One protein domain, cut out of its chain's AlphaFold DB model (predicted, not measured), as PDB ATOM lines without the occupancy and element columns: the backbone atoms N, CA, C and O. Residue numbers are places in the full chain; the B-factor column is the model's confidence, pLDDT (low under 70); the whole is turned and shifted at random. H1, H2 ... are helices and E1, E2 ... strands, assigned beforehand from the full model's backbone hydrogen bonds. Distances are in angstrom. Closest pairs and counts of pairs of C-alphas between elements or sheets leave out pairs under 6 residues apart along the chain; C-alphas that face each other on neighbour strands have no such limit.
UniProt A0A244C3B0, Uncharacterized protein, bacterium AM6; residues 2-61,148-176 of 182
ATOM      1  N   ALA A   2     -20.251 -30.123  48.621       68.69
ATOM      2  CA  ALA A   2     -21.494 -29.445  49.015       68.69
ATOM      3  C   ALA A   2     -22.051 -28.634  47.827       68.69
ATOM      4  O   ALA A   2     -21.266 -27.988  47.122       68.69
ATOM      5  N   TRP A   3     -23.367 -28.703  47.594       72.62
ATOM      6  CA  TRP A   3     -24.067 -28.133  46.425       72.62
ATOM      7  C   TRP A   3     -24.728 -26.763  46.678       72.62
ATOM      8  O   TRP A   3     -25.427 -26.275  45.803       72.62
ATOM      9  N   GLU A   4     -24.490 -26.143  47.836       76.50
ATOM     10  CA  GLU A   4     -25.176 -24.947  48.369       76.50
ATOM     11  C   GLU A   4     -25.616 -23.895  47.330       76.50
ATOM     12  O   GLU A   4     -26.799 -23.792  47.016       76.50
ATOM     13  N   ASP A   5     -24.680 -23.114  46.790       80.88
ATOM     14  CA  ASP A   5     -24.913 -22.059  45.790       80.88
ATOM     15  C   ASP A   5     -24.545 -22.501  44.361       80.88
ATOM     16  O   ASP A   5     -24.589 -21.722  43.396       80.88
ATOM     17  N   LYS A   6     -24.210 -23.784  44.219       87.12
ATOM     18  CA  LYS A   6     -23.761 -24.409  42.982       87.12
ATOM     19  C   LYS A   6     -24.951 -24.818  42.142       87.12
ATOM     20  O   LYS A   6     -25.896 -25.444  42.611       87.12
ATOM     21  N   ARG A   7     -24.904 -24.473  40.861       88.94
ATOM     22  CA  ARG A   7     -26.025 -24.659  39.942       88.94
ATOM     23  C   ARG A   7     -25.569 -25.361  38.678       88.94
ATOM     24  O   ARG A   7     -24.515 -25.051  38.122       88.94
ATOM     25  N   VAL A   8     -26.413 -26.267  38.201       90.00
ATOM     26  CA  VAL A   8     -26.242 -26.953  36.921       90.00
ATOM     27  C   VAL A   8     -27.469 -26.693  36.061       90.00
ATOM     28  O   VAL A   8     -28.599 -26.959  36.465       90.00
ATOM     29  N   LEU A   9     -27.239 -26.159  34.866       90.31
ATOM     30  CA  LEU A   9     -28.266 -25.933  33.860       90.31
ATOM     31  C   LEU A   9     -28.124 -26.992  32.768       90.31
ATOM     32  O   LEU A   9     -27.189 -26.941  31.974       90.31
ATOM     33  N   LEU A  10     -29.066 -27.934  32.714       88.44
ATOM     34  CA  LEU A  10     -29.130 -28.948  31.662       88.44
ATOM     35  C   LEU A  10     -29.898 -28.409  30.450       88.44
ATOM     36  O   LEU A  10     -31.064 -28.020  30.558       88.44
ATOM     37  N   LEU A  11     -29.269 -28.431  29.277       85.31
ATOM     38  CA  LEU A  11     -29.866 -28.016  28.014       85.31
ATOM     39  C   LEU A  11     -30.024 -29.214  27.078       85.31
ATOM     40  O   LEU A  11     -29.058 -29.816  26.609       85.31
ATOM     41  N   CYS A  12     -31.289 -29.547  26.800       76.44
ATOM     42  CA  CYS A  12     -31.709 -30.415  25.691       76.44
ATOM     43  C   CYS A  12     -31.056 -31.798  25.663       76.44
ATOM     44  O   CYS A  12     -30.976 -32.411  24.604       76.44
ATOM     45  N   LYS A  13     -30.603 -32.285  26.826       74.25
ATOM     46  CA  LYS A  13     -29.860 -33.545  26.988       74.25
ATOM     47  C   LYS A  13     -28.530 -33.602  26.218       74.25
ATOM     48  O   LYS A  13     -27.983 -34.684  26.060       74.25
ATOM     49  N   LYS A  14     -28.027 -32.462  25.730       79.06
ATOM     50  CA  LYS A  14     -26.816 -32.382  24.897       79.06
ATOM     51  C   LYS A  14     -25.678 -31.624  25.567       79.06
ATOM     52  O   LYS A  14     -24.522 -31.947  25.336       79.06
ATOM     53  N   ALA A  15     -25.998 -30.627  26.388       87.00
ATOM     54  CA  ALA A  15     -25.004 -29.823  27.083       87.00
ATOM     55  C   ALA A  15     -25.474 -29.479  28.492       87.00
ATOM     56  O   ALA A  15     -26.674 -29.361  28.755       87.00
ATOM     57  N   ALA A  16     -24.516 -29.282  29.388       92.19
ATOM     58  CA  ALA A  16     -24.745 -28.705  30.695       92.19
ATOM     59  C   ALA A  16     -23.880 -27.453  30.864       92.19
ATOM     60  O   ALA A  16     -22.788 -27.342  30.309       92.19
ATOM     61  N   TYR A  17     -24.384 -26.504  31.642       93.31
ATOM     62  CA  TYR A  17     -23.652 -25.314  32.049       93.31
ATOM     63  C   TYR A  17     -23.525 -25.323  33.568       93.31
ATOM     64  O   TYR A  17     -24.512 -25.494  34.284       93.31
ATOM     65  N   LEU A  18     -22.301 -25.141  34.050       93.38
ATOM     66  CA  LEU A  18     -21.918 -25.236  35.451       93.38
ATOM     67  C   LEU A  18     -21.660 -23.842  36.016       93.38
ATOM     68  O   LEU A  18     -20.795 -23.125  35.520       93.38
ATOM     69  N   ASN A  19     -22.368 -23.469  37.073       92.81
ATOM     70  CA  ASN A  19     -22.071 -22.281  37.863       92.81
ATOM     71  C   ASN A  19     -21.697 -22.740  39.267       92.81
ATOM     72  O   ASN A  19     -22.572 -23.044  40.076       92.81
ATOM     73  N   LEU A  20     -20.392 -22.881  39.499       91.12
ATOM     74  CA  LEU A  20     -19.823 -23.518  40.689       91.12
ATOM     75  C   LEU A  20     -18.914 -22.530  41.433       91.12
ATOM     76  O   LEU A  20     -17.692 -22.712  41.449       91.12
ATOM     77  N   PRO A  21     -19.479 -21.446  41.990       88.88
ATOM     78  CA  PRO A  21     -18.701 -20.462  42.733       88.88
ATOM     79  C   PRO A  21     -17.943 -21.134  43.890       88.88
ATOM     80  O   PRO A  21     -18.399 -22.111  44.484       88.88
ATOM     81  N   GLY A  22     -16.723 -20.660  44.154       86.81
ATOM     82  CA  GLY A  22     -15.878 -21.163  45.244       86.81
ATOM     83  C   GLY A  22     -15.347 -22.597  45.078       86.81
ATOM     84  O   GLY A  22     -14.639 -23.081  45.964       86.81
ATOM     85  N   MET A  23     -15.649 -23.291  43.974       87.25
ATOM     86  CA  MET A  23     -15.090 -24.617  43.700       87.25
ATOM     87  C   MET A  23     -13.574 -24.539  43.465       87.25
ATOM     88  O   MET A  23     -13.083 -23.635  42.794       87.25
ATOM     89  N   LYS A  24     -12.828 -25.517  43.996       85.25
ATOM     90  CA  LYS A  24     -11.387 -25.672  43.765       85.25
ATOM     91  C   LYS A  24     -11.094 -27.031  43.107       85.25
ATOM     92  O   LYS A  24     -11.469 -28.043  43.697       85.25
ATOM     93  N   PRO A  25     -10.408 -27.074  41.946       86.81
ATOM     94  CA  PRO A  25     -10.078 -25.932  41.084       86.81
ATOM     95  C   PRO A  25     -11.341 -25.303  40.465       86.81
ATOM     96  O   PRO A  25     -12.396 -25.935  40.433       86.81
ATOM     97  N   ASP A  26     -11.231 -24.064  39.971       88.69
ATOM     98  CA  ASP A  26     -12.342 -23.385  39.293       88.69
ATOM     99  C   ASP A  26     -12.870 -24.237  38.132       88.69
ATOM    100  O   ASP A  26     -12.087 -24.821  37.379       88.69
ATOM    101  N   ALA A  27     -14.188 -24.242  37.917       89.19
ATOM    102  CA  ALA A  27     -14.812 -25.048  36.865       89.19
ATOM    103  C   ALA A  27     -14.230 -24.774  35.461       89.19
ATOM    104  O   ALA A  27     -14.153 -25.676  34.631       89.19
ATOM    105  N   SER A  28     -13.773 -23.545  35.196       88.50
ATOM    106  CA  SER A  28     -13.146 -23.153  33.925       88.50
ATOM    107  C   SER A  28     -11.763 -23.770  33.704       88.50
ATOM    108  O   SER A  28     -11.332 -23.888  32.561       88.50
ATOM    109  N   LYS A  29     -11.080 -24.186  34.776       92.75
ATOM    110  CA  LYS A  29      -9.765 -24.843  34.731       92.75
ATOM    111  C   LYS A  29      -9.869 -26.358  34.553       92.75
ATOM    112  O   LYS A  29      -8.864 -27.001  34.281       92.75
ATOM    113  N   LEU A  30     -11.066 -26.919  34.713       92.38
ATOM    114  CA  LEU A  30     -11.327 -28.338  34.493       92.38
ATOM    115  C   LEU A  30     -11.303 -28.675  32.999       92.38
ATOM    116  O   LEU A  30     -11.740 -27.860  32.176       92.38
ATOM    117  N   SER A  31     -10.874 -29.895  32.670       94.50
ATOM    118  CA  SER A  31     -11.060 -30.474  31.336       94.50
ATOM    119  C   SER A  31     -12.549 -30.668  31.025       94.50
ATOM    120  O   SER A  31     -13.398 -30.661  31.919       94.50
ATOM    121  N   VAL A  32     -12.886 -30.863  29.748       93.44
ATOM    122  CA  VAL A  32     -14.268 -31.155  29.330       93.44
ATOM    123  C   VAL A  32     -14.811 -32.390  30.054       93.44
ATOM    124  O   VAL A  32     -15.897 -32.328  30.628       93.44
ATOM    125  N   GLU A  33     -14.032 -33.469  30.111       92.38
ATOM    126  CA  GLU A  33     -14.385 -34.718  30.799       92.38
ATOM    127  C   GLU A  33     -14.675 -34.486  32.287       92.38
ATOM    128  O   GLU A  33     -15.701 -34.922  32.805       92.38
ATOM    129  N   GLN A  34     -13.826 -33.720  32.976       93.94
ATOM    130  CA  GLN A  34     -14.035 -33.385  34.385       93.94
ATOM    131  C   GLN A  34     -15.323 -32.577  34.597       93.94
ATOM    132  O   GLN A  34     -16.062 -32.825  35.546       93.94
ATOM    133  N   ARG A  35     -15.642 -31.635  33.703       93.75
ATOM    134  CA  ARG A  35     -16.900 -30.872  33.777       93.75
ATOM    135  C   ARG A  35     -18.115 -31.769  33.549       93.75
ATOM    136  O   ARG A  35     -19.130 -31.604  34.222       93.75
ATOM    137  N   GLN A  36     -18.024 -32.721  32.623       91.88
ATOM    138  CA  GLN A  36     -19.081 -33.707  32.386       91.88
ATOM    139  C   GLN A  36     -19.302 -34.593  33.615       91.88
ATOM    140  O   GLN A  36     -20.450 -34.793  34.009       91.88
ATOM    141  N   MET A  37     -18.226 -35.030  34.276       91.62
ATOM    142  CA  MET A  37     -18.318 -35.767  35.539       91.62
ATOM    143  C   MET A  37     -19.013 -34.951  36.630       91.62
ATOM    144  O   MET A  37     -19.920 -35.462  37.275       91.62
ATOM    145  N   VAL A  38     -18.695 -33.662  36.779       90.81
ATOM    146  CA  VAL A  38     -19.380 -32.796  37.756       90.81
ATOM    147  C   VAL A  38     -20.869 -32.625  37.428       90.81
ATOM    148  O   VAL A  38     -21.710 -32.636  38.328       90.81
ATOM    149  N   ALA A  39     -21.236 -32.497  36.150       89.62
ATOM    150  CA  ALA A  39     -22.647 -32.465  35.755       89.62
ATOM    151  C   ALA A  39     -23.366 -33.788  36.069       89.62
ATOM    152  O   ALA A  39     -24.519 -33.769  36.507       89.62
ATOM    153  N   TYR A  40     -22.691 -34.923  35.876       89.25
ATOM    154  CA  TYR A  40     -23.216 -36.238  36.231       89.25
ATOM    155  C   TYR A  40     -23.388 -36.393  37.748       89.25
ATOM    156  O   TYR A  40     -24.446 -36.819  38.205       89.25
ATOM    157  N   GLU A  41     -22.409 -35.959  38.545       88.00
ATOM    158  CA  GLU A  41     -22.511 -35.916  40.008       88.00
ATOM    159  C   GLU A  41     -23.705 -35.074  40.473       88.00
ATOM    160  O   GLU A  41     -24.427 -35.489  41.379       88.00
ATOM    161  N   ALA A  42     -23.965 -33.927  39.834       85.81
ATOM    162  CA  ALA A  42     -25.126 -33.090  40.145       85.81
ATOM    163  C   ALA A  42     -26.451 -33.824  39.894       85.81
ATOM    164  O   ALA A  42     -27.375 -33.764  40.706       85.81
ATOM    165  N   MET A  43     -26.540 -34.540  38.770       85.19
ATOM    166  CA  MET A  43     -27.706 -35.352  38.427       85.19
ATOM    167  C   MET A  43     -27.910 -36.479  39.446       85.19
ATOM    168  O   MET A  43     -29.021 -36.662  39.945       85.19
ATOM    169  N   MET A  44     -26.838 -37.187  39.808       86.88
ATOM    170  CA  MET A  44     -26.882 -38.253  40.810       86.88
ATOM    171  C   MET A  44     -27.233 -37.733  42.204       86.88
ATOM    172  O   MET A  44     -27.979 -38.398  42.917       86.88
ATOM    173  N   ALA A  45     -26.782 -36.534  42.580       83.06
ATOM    174  CA  ALA A  45     -27.178 -35.895  43.833       83.06
ATOM    175  C   ALA A  45     -28.693 -35.628  43.880       83.06
ATOM    176  O   ALA A  45     -29.327 -35.868  44.906       83.06
ATOM    177  N   GLY A  46     -29.291 -35.210  42.758       81.19
ATOM    178  CA  GLY A  46     -30.742 -35.053  42.636       81.19
ATOM    179  C   GLY A  46     -31.502 -36.367  42.840       81.19
ATOM    180  O   GLY A  46     -32.436 -36.420  43.640       81.19
ATOM    181  N   PHE A  47     -31.076 -37.446  42.174       83.19
ATOM    182  CA  PHE A  47     -31.672 -38.773  42.379       83.19
ATOM    183  C   PHE A  47     -31.469 -39.298  43.799       83.19
ATOM    184  O   PHE A  47     -32.404 -39.844  44.379       83.19
ATOM    185  N   GLY A  48     -30.282 -39.095  44.374       83.69
ATOM    186  CA  GLY A  48     -29.978 -39.469  45.752       83.69
ATOM    187  C   GLY A  48     -30.893 -38.770  46.755       83.69
ATOM    188  O   GLY A  48     -31.416 -39.421  47.654       83.69
ATOM    189  N   GLY A  49     -31.171 -37.475  46.557       82.62
ATOM    190  CA  GLY A  49     -32.127 -36.732  47.382       82.62
ATOM    191  C   GLY A  49     -33.547 -37.299  47.304       82.62
ATOM    192  O   GLY A  49     -34.198 -37.474  48.332       82.62
ATOM    193  N   ILE A  50     -34.014 -37.659  46.103       83.50
ATOM    194  CA  ILE A  50     -35.326 -38.304  45.915       83.50
ATOM    195  C   ILE A  50     -35.360 -39.686  46.582       83.50
ATOM    196  O   ILE A  50     -36.327 -40.005  47.271       83.50
ATOM    197  N   ALA A  51     -34.310 -40.494  46.421       83.00
ATOM    198  CA  ALA A  51     -34.214 -41.815  47.038       83.00
ATOM    199  C   ALA A  51     -34.218 -41.732  48.574       83.00
ATOM    200  O   ALA A  51     -34.931 -42.496  49.223       83.00
ATOM    201  N   ALA A  52     -33.493 -40.767  49.148       81.81
ATOM    202  CA  ALA A  52     -33.478 -40.509  50.586       81.81
ATOM    203  C   ALA A  52     -34.853 -40.070  51.119       81.81
ATOM    204  O   ALA A  52     -35.248 -40.454  52.215       81.81
ATOM    205  N   LEU A  53     -35.620 -39.292  50.346       85.19
ATOM    206  CA  LEU A  53     -37.010 -38.999  50.702       85.19
ATOM    207  C   LEU A  53     -37.886 -40.254  50.635       85.19
ATOM    208  O   LEU A  53     -38.676 -40.490  51.549       85.19
ATOM    209  N   GLY A  54     -37.747 -41.063  49.584       83.31
ATOM    210  CA  GLY A  54     -38.517 -42.297  49.408       83.31
ATOM    211  C   GLY A  54     -38.302 -43.300  50.543       83.31
ATOM    212  O   GLY A  54     -39.270 -43.873  51.039       83.31
ATOM    213  N   SER A  55     -37.064 -43.453  51.027       83.94
ATOM    214  CA  SER A  55     -36.755 -44.390  52.118       83.94
ATOM    215  C   SER A  55     -37.417 -44.024  53.450       83.94
ATOM    216  O   SER A  55     -37.659 -44.910  54.263       83.94
ATOM    217  N   VAL A  56     -37.726 -42.741  53.666       87.00
ATOM    218  CA  VAL A  56     -38.329 -42.228  54.907       87.00
ATOM    219  C   VAL A  56     -39.843 -42.038  54.783       87.00
ATOM    220  O   VAL A  56     -40.582 -42.219  55.751       87.00
ATOM    221  N   THR A  57     -40.321 -41.618  53.610       83.62
ATOM    222  CA  THR A  57     -41.731 -41.254  53.408       83.62
ATOM    223  C   THR A  57     -42.630 -42.437  53.054       83.62
ATOM    224  O   THR A  57     -43.839 -42.325  53.273       83.62
ATOM    225  N   GLY A  58     -42.065 -43.565  52.615       77.06
ATOM    226  CA  GLY A  58     -42.812 -44.745  52.178       77.06
ATOM    227  C   GLY A  58     -43.311 -44.614  50.735       77.06
ATOM    228  O   GLY A  58     -42.696 -43.938  49.915       77.06
ATOM    229  N   GLU A  59     -44.433 -45.265  50.417       74.50
ATOM    230  CA  GLU A  59     -45.000 -45.292  49.055       74.50
ATOM    231  C   GLU A  59     -45.726 -43.993  48.662       74.50
ATOM    232  O   GLU A  59     -45.926 -43.727  47.476       74.50
ATOM    233  N   SER A  60     -46.114 -43.168  49.638       73.25
ATOM    234  CA  SER A  60     -46.865 -41.934  49.406       73.25
ATOM    235  C   SER A  60     -46.404 -40.793  50.305       73.25
ATOM    236  O   SER A  60     -46.135 -40.970  51.496       73.25
ATOM    237  N   ILE A  61     -46.389 -39.583  49.748       76.62
ATOM    238  CA  ILE A  61     -46.150 -38.349  50.495       76.62
ATOM    239  C   ILE A  61     -47.504 -37.680  50.714       76.62
ATOM    240  O   ILE A  61     -48.124 -37.213  49.764       76.62
ATOM    241  N   ARG A 148     -44.977 -27.160  32.892       55.50
ATOM    242  CA  ARG A 148     -43.520 -26.977  32.866       55.50
ATOM    243  C   ARG A 148     -43.233 -25.474  32.819       55.50
ATOM    244  O   ARG A 148     -43.690 -24.829  31.874       55.50
ATOM    245  N   LYS A 149     -42.548 -24.931  33.844       56.91
ATOM    246  CA  LYS A 149     -42.205 -23.495  33.896       56.91
ATOM    247  C   LYS A 149     -41.697 -23.077  32.508       56.91
ATOM    248  O   LYS A 149     -41.012 -23.895  31.871       56.91
ATOM    249  N   PRO A 150     -42.021 -21.855  32.031       57.75
ATOM    250  CA  PRO A 150     -41.468 -21.347  30.786       57.75
ATOM    251  C   PRO A 150     -39.980 -21.660  30.777       57.75
ATOM    252  O   PRO A 150     -39.306 -21.488  31.798       57.75
ATOM    253  N   ARG A 151     -39.497 -22.227  29.668       68.38
ATOM    254  CA  ARG A 151     -38.078 -22.553  29.520       68.38
ATOM    255  C   ARG A 151     -37.262 -21.368  30.032       68.38
ATOM    256  O   ARG A 151     -37.631 -20.242  29.714       68.38
ATOM    257  N   THR A 152     -36.181 -21.628  30.778       82.25
ATOM    258  CA  THR A 152     -35.277 -20.589  31.308       82.25
ATOM    259  C   THR A 152     -35.132 -19.459  30.300       82.25
ATOM    260  O   THR A 152     -34.907 -19.761  29.120       82.25
ATOM    261  N   ASP A 153     -35.320 -18.219  30.746       86.88
ATOM    262  CA  ASP A 153     -35.376 -17.049  29.871       86.88
ATOM    263  C   ASP A 153     -34.237 -17.106  28.834       86.88
ATOM    264  O   ASP A 153     -33.072 -17.210  29.230       86.88
ATOM    265  N   PRO A 154     -34.534 -17.108  27.517       89.31
ATOM    266  CA  PRO A 154     -33.505 -17.068  26.486       89.31
ATOM    267  C   PRO A 154     -32.501 -15.920  26.670       89.31
ATOM    268  O   PRO A 154     -31.343 -16.085  26.294       89.31
ATOM    269  N   ALA A 155     -32.913 -14.797  27.263       93.62
ATOM    270  CA  ALA A 155     -32.052 -13.650  27.533       93.62
ATOM    271  C   ALA A 155     -31.175 -13.813  28.790       93.62
ATOM    272  O   ALA A 155     -30.290 -12.987  29.023       93.62
ATOM    273  N   MET A 156     -31.372 -14.867  29.595       93.94
ATOM    274  CA  MET A 156     -30.542 -15.121  30.773       93.94
ATOM    275  C   MET A 156     -29.068 -15.222  30.367       93.94
ATOM    276  O   MET A 156     -28.681 -16.067  29.553       93.94
ATOM    277  N   SER A 157     -28.243 -14.372  30.980       94.06
ATOM    278  CA  SER A 157     -26.799 -14.372  30.767       94.06
ATOM    279  C   SER A 157     -26.158 -15.643  31.324       94.06
ATOM    280  O   SER A 157     -26.424 -16.052  32.455       94.06
ATOM    281  N   LEU A 158     -25.255 -16.224  30.535       94.00
ATOM    282  CA  LEU A 158     -24.386 -17.333  30.928       94.00
ATOM    283  C   LEU A 158     -23.000 -16.852  31.387       94.00
ATOM    284  O   LEU A 158     -22.066 -17.642  31.512       94.00
ATOM    285  N   LYS A 159     -22.850 -15.562  31.709       92.50
ATOM    286  CA  LYS A 159     -21.621 -15.041  32.316       92.50
ATOM    287  C   LYS A 159     -21.333 -15.767  33.636       92.50
ATOM    288  O   LYS A 159     -22.191 -15.841  34.512       92.50
ATOM    289  N   GLY A 160     -20.115 -16.293  33.773       89.69
ATOM    290  CA  GLY A 160     -19.699 -17.086  34.937       89.69
ATOM    291  C   GLY A 160     -20.173 -18.544  34.918       89.69
ATOM    292  O   GLY A 160     -19.852 -19.291  35.837       89.69
ATOM    293  N   TRP A 161     -20.896 -18.967  33.877       94.56
ATOM    294  CA  TRP A 161     -21.227 -20.368  33.650       94.56
ATOM    295  C   TRP A 161     -20.174 -21.019  32.753       94.56
ATOM    296  O   TRP A 161     -19.702 -20.420  31.790       94.56
ATOM    297  N   VAL A 162     -19.830 -22.268  33.037       93.50
ATOM    298  CA  VAL A 162     -18.837 -23.036  32.284       93.50
ATOM    299  C   VAL A 162     -19.528 -24.181  31.558       93.50
ATOM    300  O   VAL A 162     -20.237 -24.972  32.172       93.50
ATOM    301  N   SER A 163     -19.324 -24.267  30.245       92.88
ATOM    302  CA  SER A 163     -19.906 -25.325  29.416       92.88
ATOM    303  C   SER A 163     -19.204 -26.665  29.657       92.88
ATOM    304  O   SER A 163     -17.973 -26.718  29.773       92.88
ATOM    305  N   THR A 164     -19.981 -27.749  29.704       92.19
ATOM    306  CA  THR A 164     -19.480 -29.137  29.713       92.19
ATOM    307  C   THR A 164     -19.159 -29.670  28.317       92.19
ATOM    308  O   THR A 164     -18.888 -30.858  28.156       92.19
ATOM    309  N   VAL A 165     -19.238 -28.818  27.299       88.69
ATOM    310  CA  VAL A 165     -18.764 -29.072  25.936       88.69
ATOM    311  C   VAL A 165     -17.820 -27.938  25.530       88.69
ATOM    312  O   VAL A 165     -17.761 -26.907  26.199       88.69
ATOM    313  N   GLU A 166     -17.059 -28.115  24.452       87.06
ATOM    314  CA  GLU A 166     -16.066 -27.115  24.021       87.06
ATOM    315  C   GLU A 166     -16.695 -25.765  23.658       87.06
ATOM    316  O   GLU A 166     -16.124 -24.705  23.912       87.06
ATOM    317  N   GLN A 167     -17.898 -25.801  23.089       86.31
ATOM    318  CA  GLN A 167     -18.614 -24.612  22.651       86.31
ATOM    319  C   GLN A 167     -19.187 -23.847  23.849       86.31
ATOM    320  O   GLN A 167     -19.783 -24.425  24.765       86.31
ATOM    321  N   HIS A 168     -19.037 -22.525  23.818       87.44
ATOM    322  CA  HIS A 168     -19.536 -21.615  24.842       87.44
ATOM    323  C   HIS A 168     -20.531 -20.616  24.246       87.44
ATOM    324  O   HIS A 168     -20.425 -20.226  23.086       87.44
ATOM    325  N   ALA A 169     -21.498 -20.197  25.058       92.19
ATOM    326  CA  ALA A 169     -22.595 -19.328  24.658       92.19
ATOM    327  C   ALA A 169     -22.737 -18.178  25.656       92.19
ATOM    328  O   ALA A 169     -22.582 -18.394  26.857       92.19
ATOM    329  N   ALA A 170     -23.074 -16.980  25.178       93.75
ATOM    330  CA  ALA A 170     -23.249 -15.808  26.038       93.75
ATOM    331  C   ALA A 170     -24.598 -15.805  26.778       93.75
ATOM    332  O   ALA A 170     -24.702 -15.279  27.891       93.75
ATOM    333  N   THR A 171     -25.629 -16.399  26.174       94.88
ATOM    334  CA  THR A 171     -26.990 -16.471  26.715       94.88
ATOM    335  C   THR A 171     -27.574 -17.874  26.588       94.88
ATOM    336  O   THR A 171     -27.116 -18.695  25.789       94.88
ATOM    337  N   VAL A 172     -28.632 -18.156  27.350       91.56
ATOM    338  CA  VAL A 172     -29.386 -19.414  27.232       91.56
ATOM    339  C   VAL A 172     -29.980 -19.589  25.828       91.56
ATOM    340  O   VAL A 172     -30.030 -20.707  25.317       91.56
ATOM    341  N   GLY A 173     -30.423 -18.505  25.185       90.94
ATOM    342  CA  GLY A 173     -30.926 -18.520  23.812       90.94
ATOM    343  C   GLY A 173     -29.853 -18.918  22.800       90.94
ATOM    344  O   GLY A 173     -30.112 -19.751  21.931       90.94
ATOM    345  N   ASP A 174     -28.635 -18.396  22.953       92.94
ATOM    346  CA  ASP A 174     -27.489 -18.780  22.121       92.94
ATOM    347  C   ASP A 174     -27.109 -20.243  22.328       92.94
ATOM    348  O   ASP A 174     -26.946 -20.975  21.356       92.94
ATOM    349  N   ALA A 175     -27.049 -20.693  23.584       92.25
ATOM    350  CA  ALA A 175     -26.744 -22.082  23.918       92.25
ATOM    351  C   ALA A 175     -27.764 -23.047  23.299       92.25
ATOM    352  O   ALA A 175     -27.413 -24.107  22.787       92.25
ATOM    353  N   ARG A 176     -29.046 -22.665  23.303       90.50
ATOM    354  CA  ARG A 176     -30.103 -23.443  22.652       90.50
ATOM    355  C   ARG A 176     -29.890 -23.550  21.148       90.50
ATOM    356  O   ARG A 176     -30.001 -24.648  20.615       90.50
TER     357      ARG A 176
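This is residues 2 to 61 and 148 to 176 of the 182 residues of an uncharacterized protein of bacterium AM6 (UniProt A0A244C3B0). A two-strand antiparallel hairpin, E1 and E2, packs on residues 35 to 43 of the long helix H1, whose residues 46 to 52 and 54 to 57 stick out as an arm. A long loop pairs beside E2 at residues 162 to 163 and leads to short H2 near the hairpin. The 89 printed residues, under half in named elements, run E1, E2, H1, H2: mixed class, only just loose, close to compact, radius of gyration of the C-alphas 14.9 A, spans 43 by 33 by 21 A.

E1, residues 7 to 11, begins at C-alpha (-26.025, -24.659, 39.942). E2 is residues 15 to 19. H1, residues 32 to 57, is 37.9 A long. H2, residues 172 to 176, ends at (-30.103, -23.443, 22.652).

N 9 and O 17 of the hairpin are 2.9 A apart. The closest C-alphas of E2 and H1, Ala 16 and Ala 39, are 6.6 A apart; those of E1 and H2, Leu 11 and Arg 176, 7.1 A. H1 and H2 are apart. O i to N i+4 pairs are within hydrogen-bond range throughout H2 and 21 of 22 in H1.

Residues 62 to 147 are not printed; C-alphas 61 and 148 are 21.1 A apart. The E2 to H1 link is long. Residues 2 and 148 to 151 have pLDDT under 70.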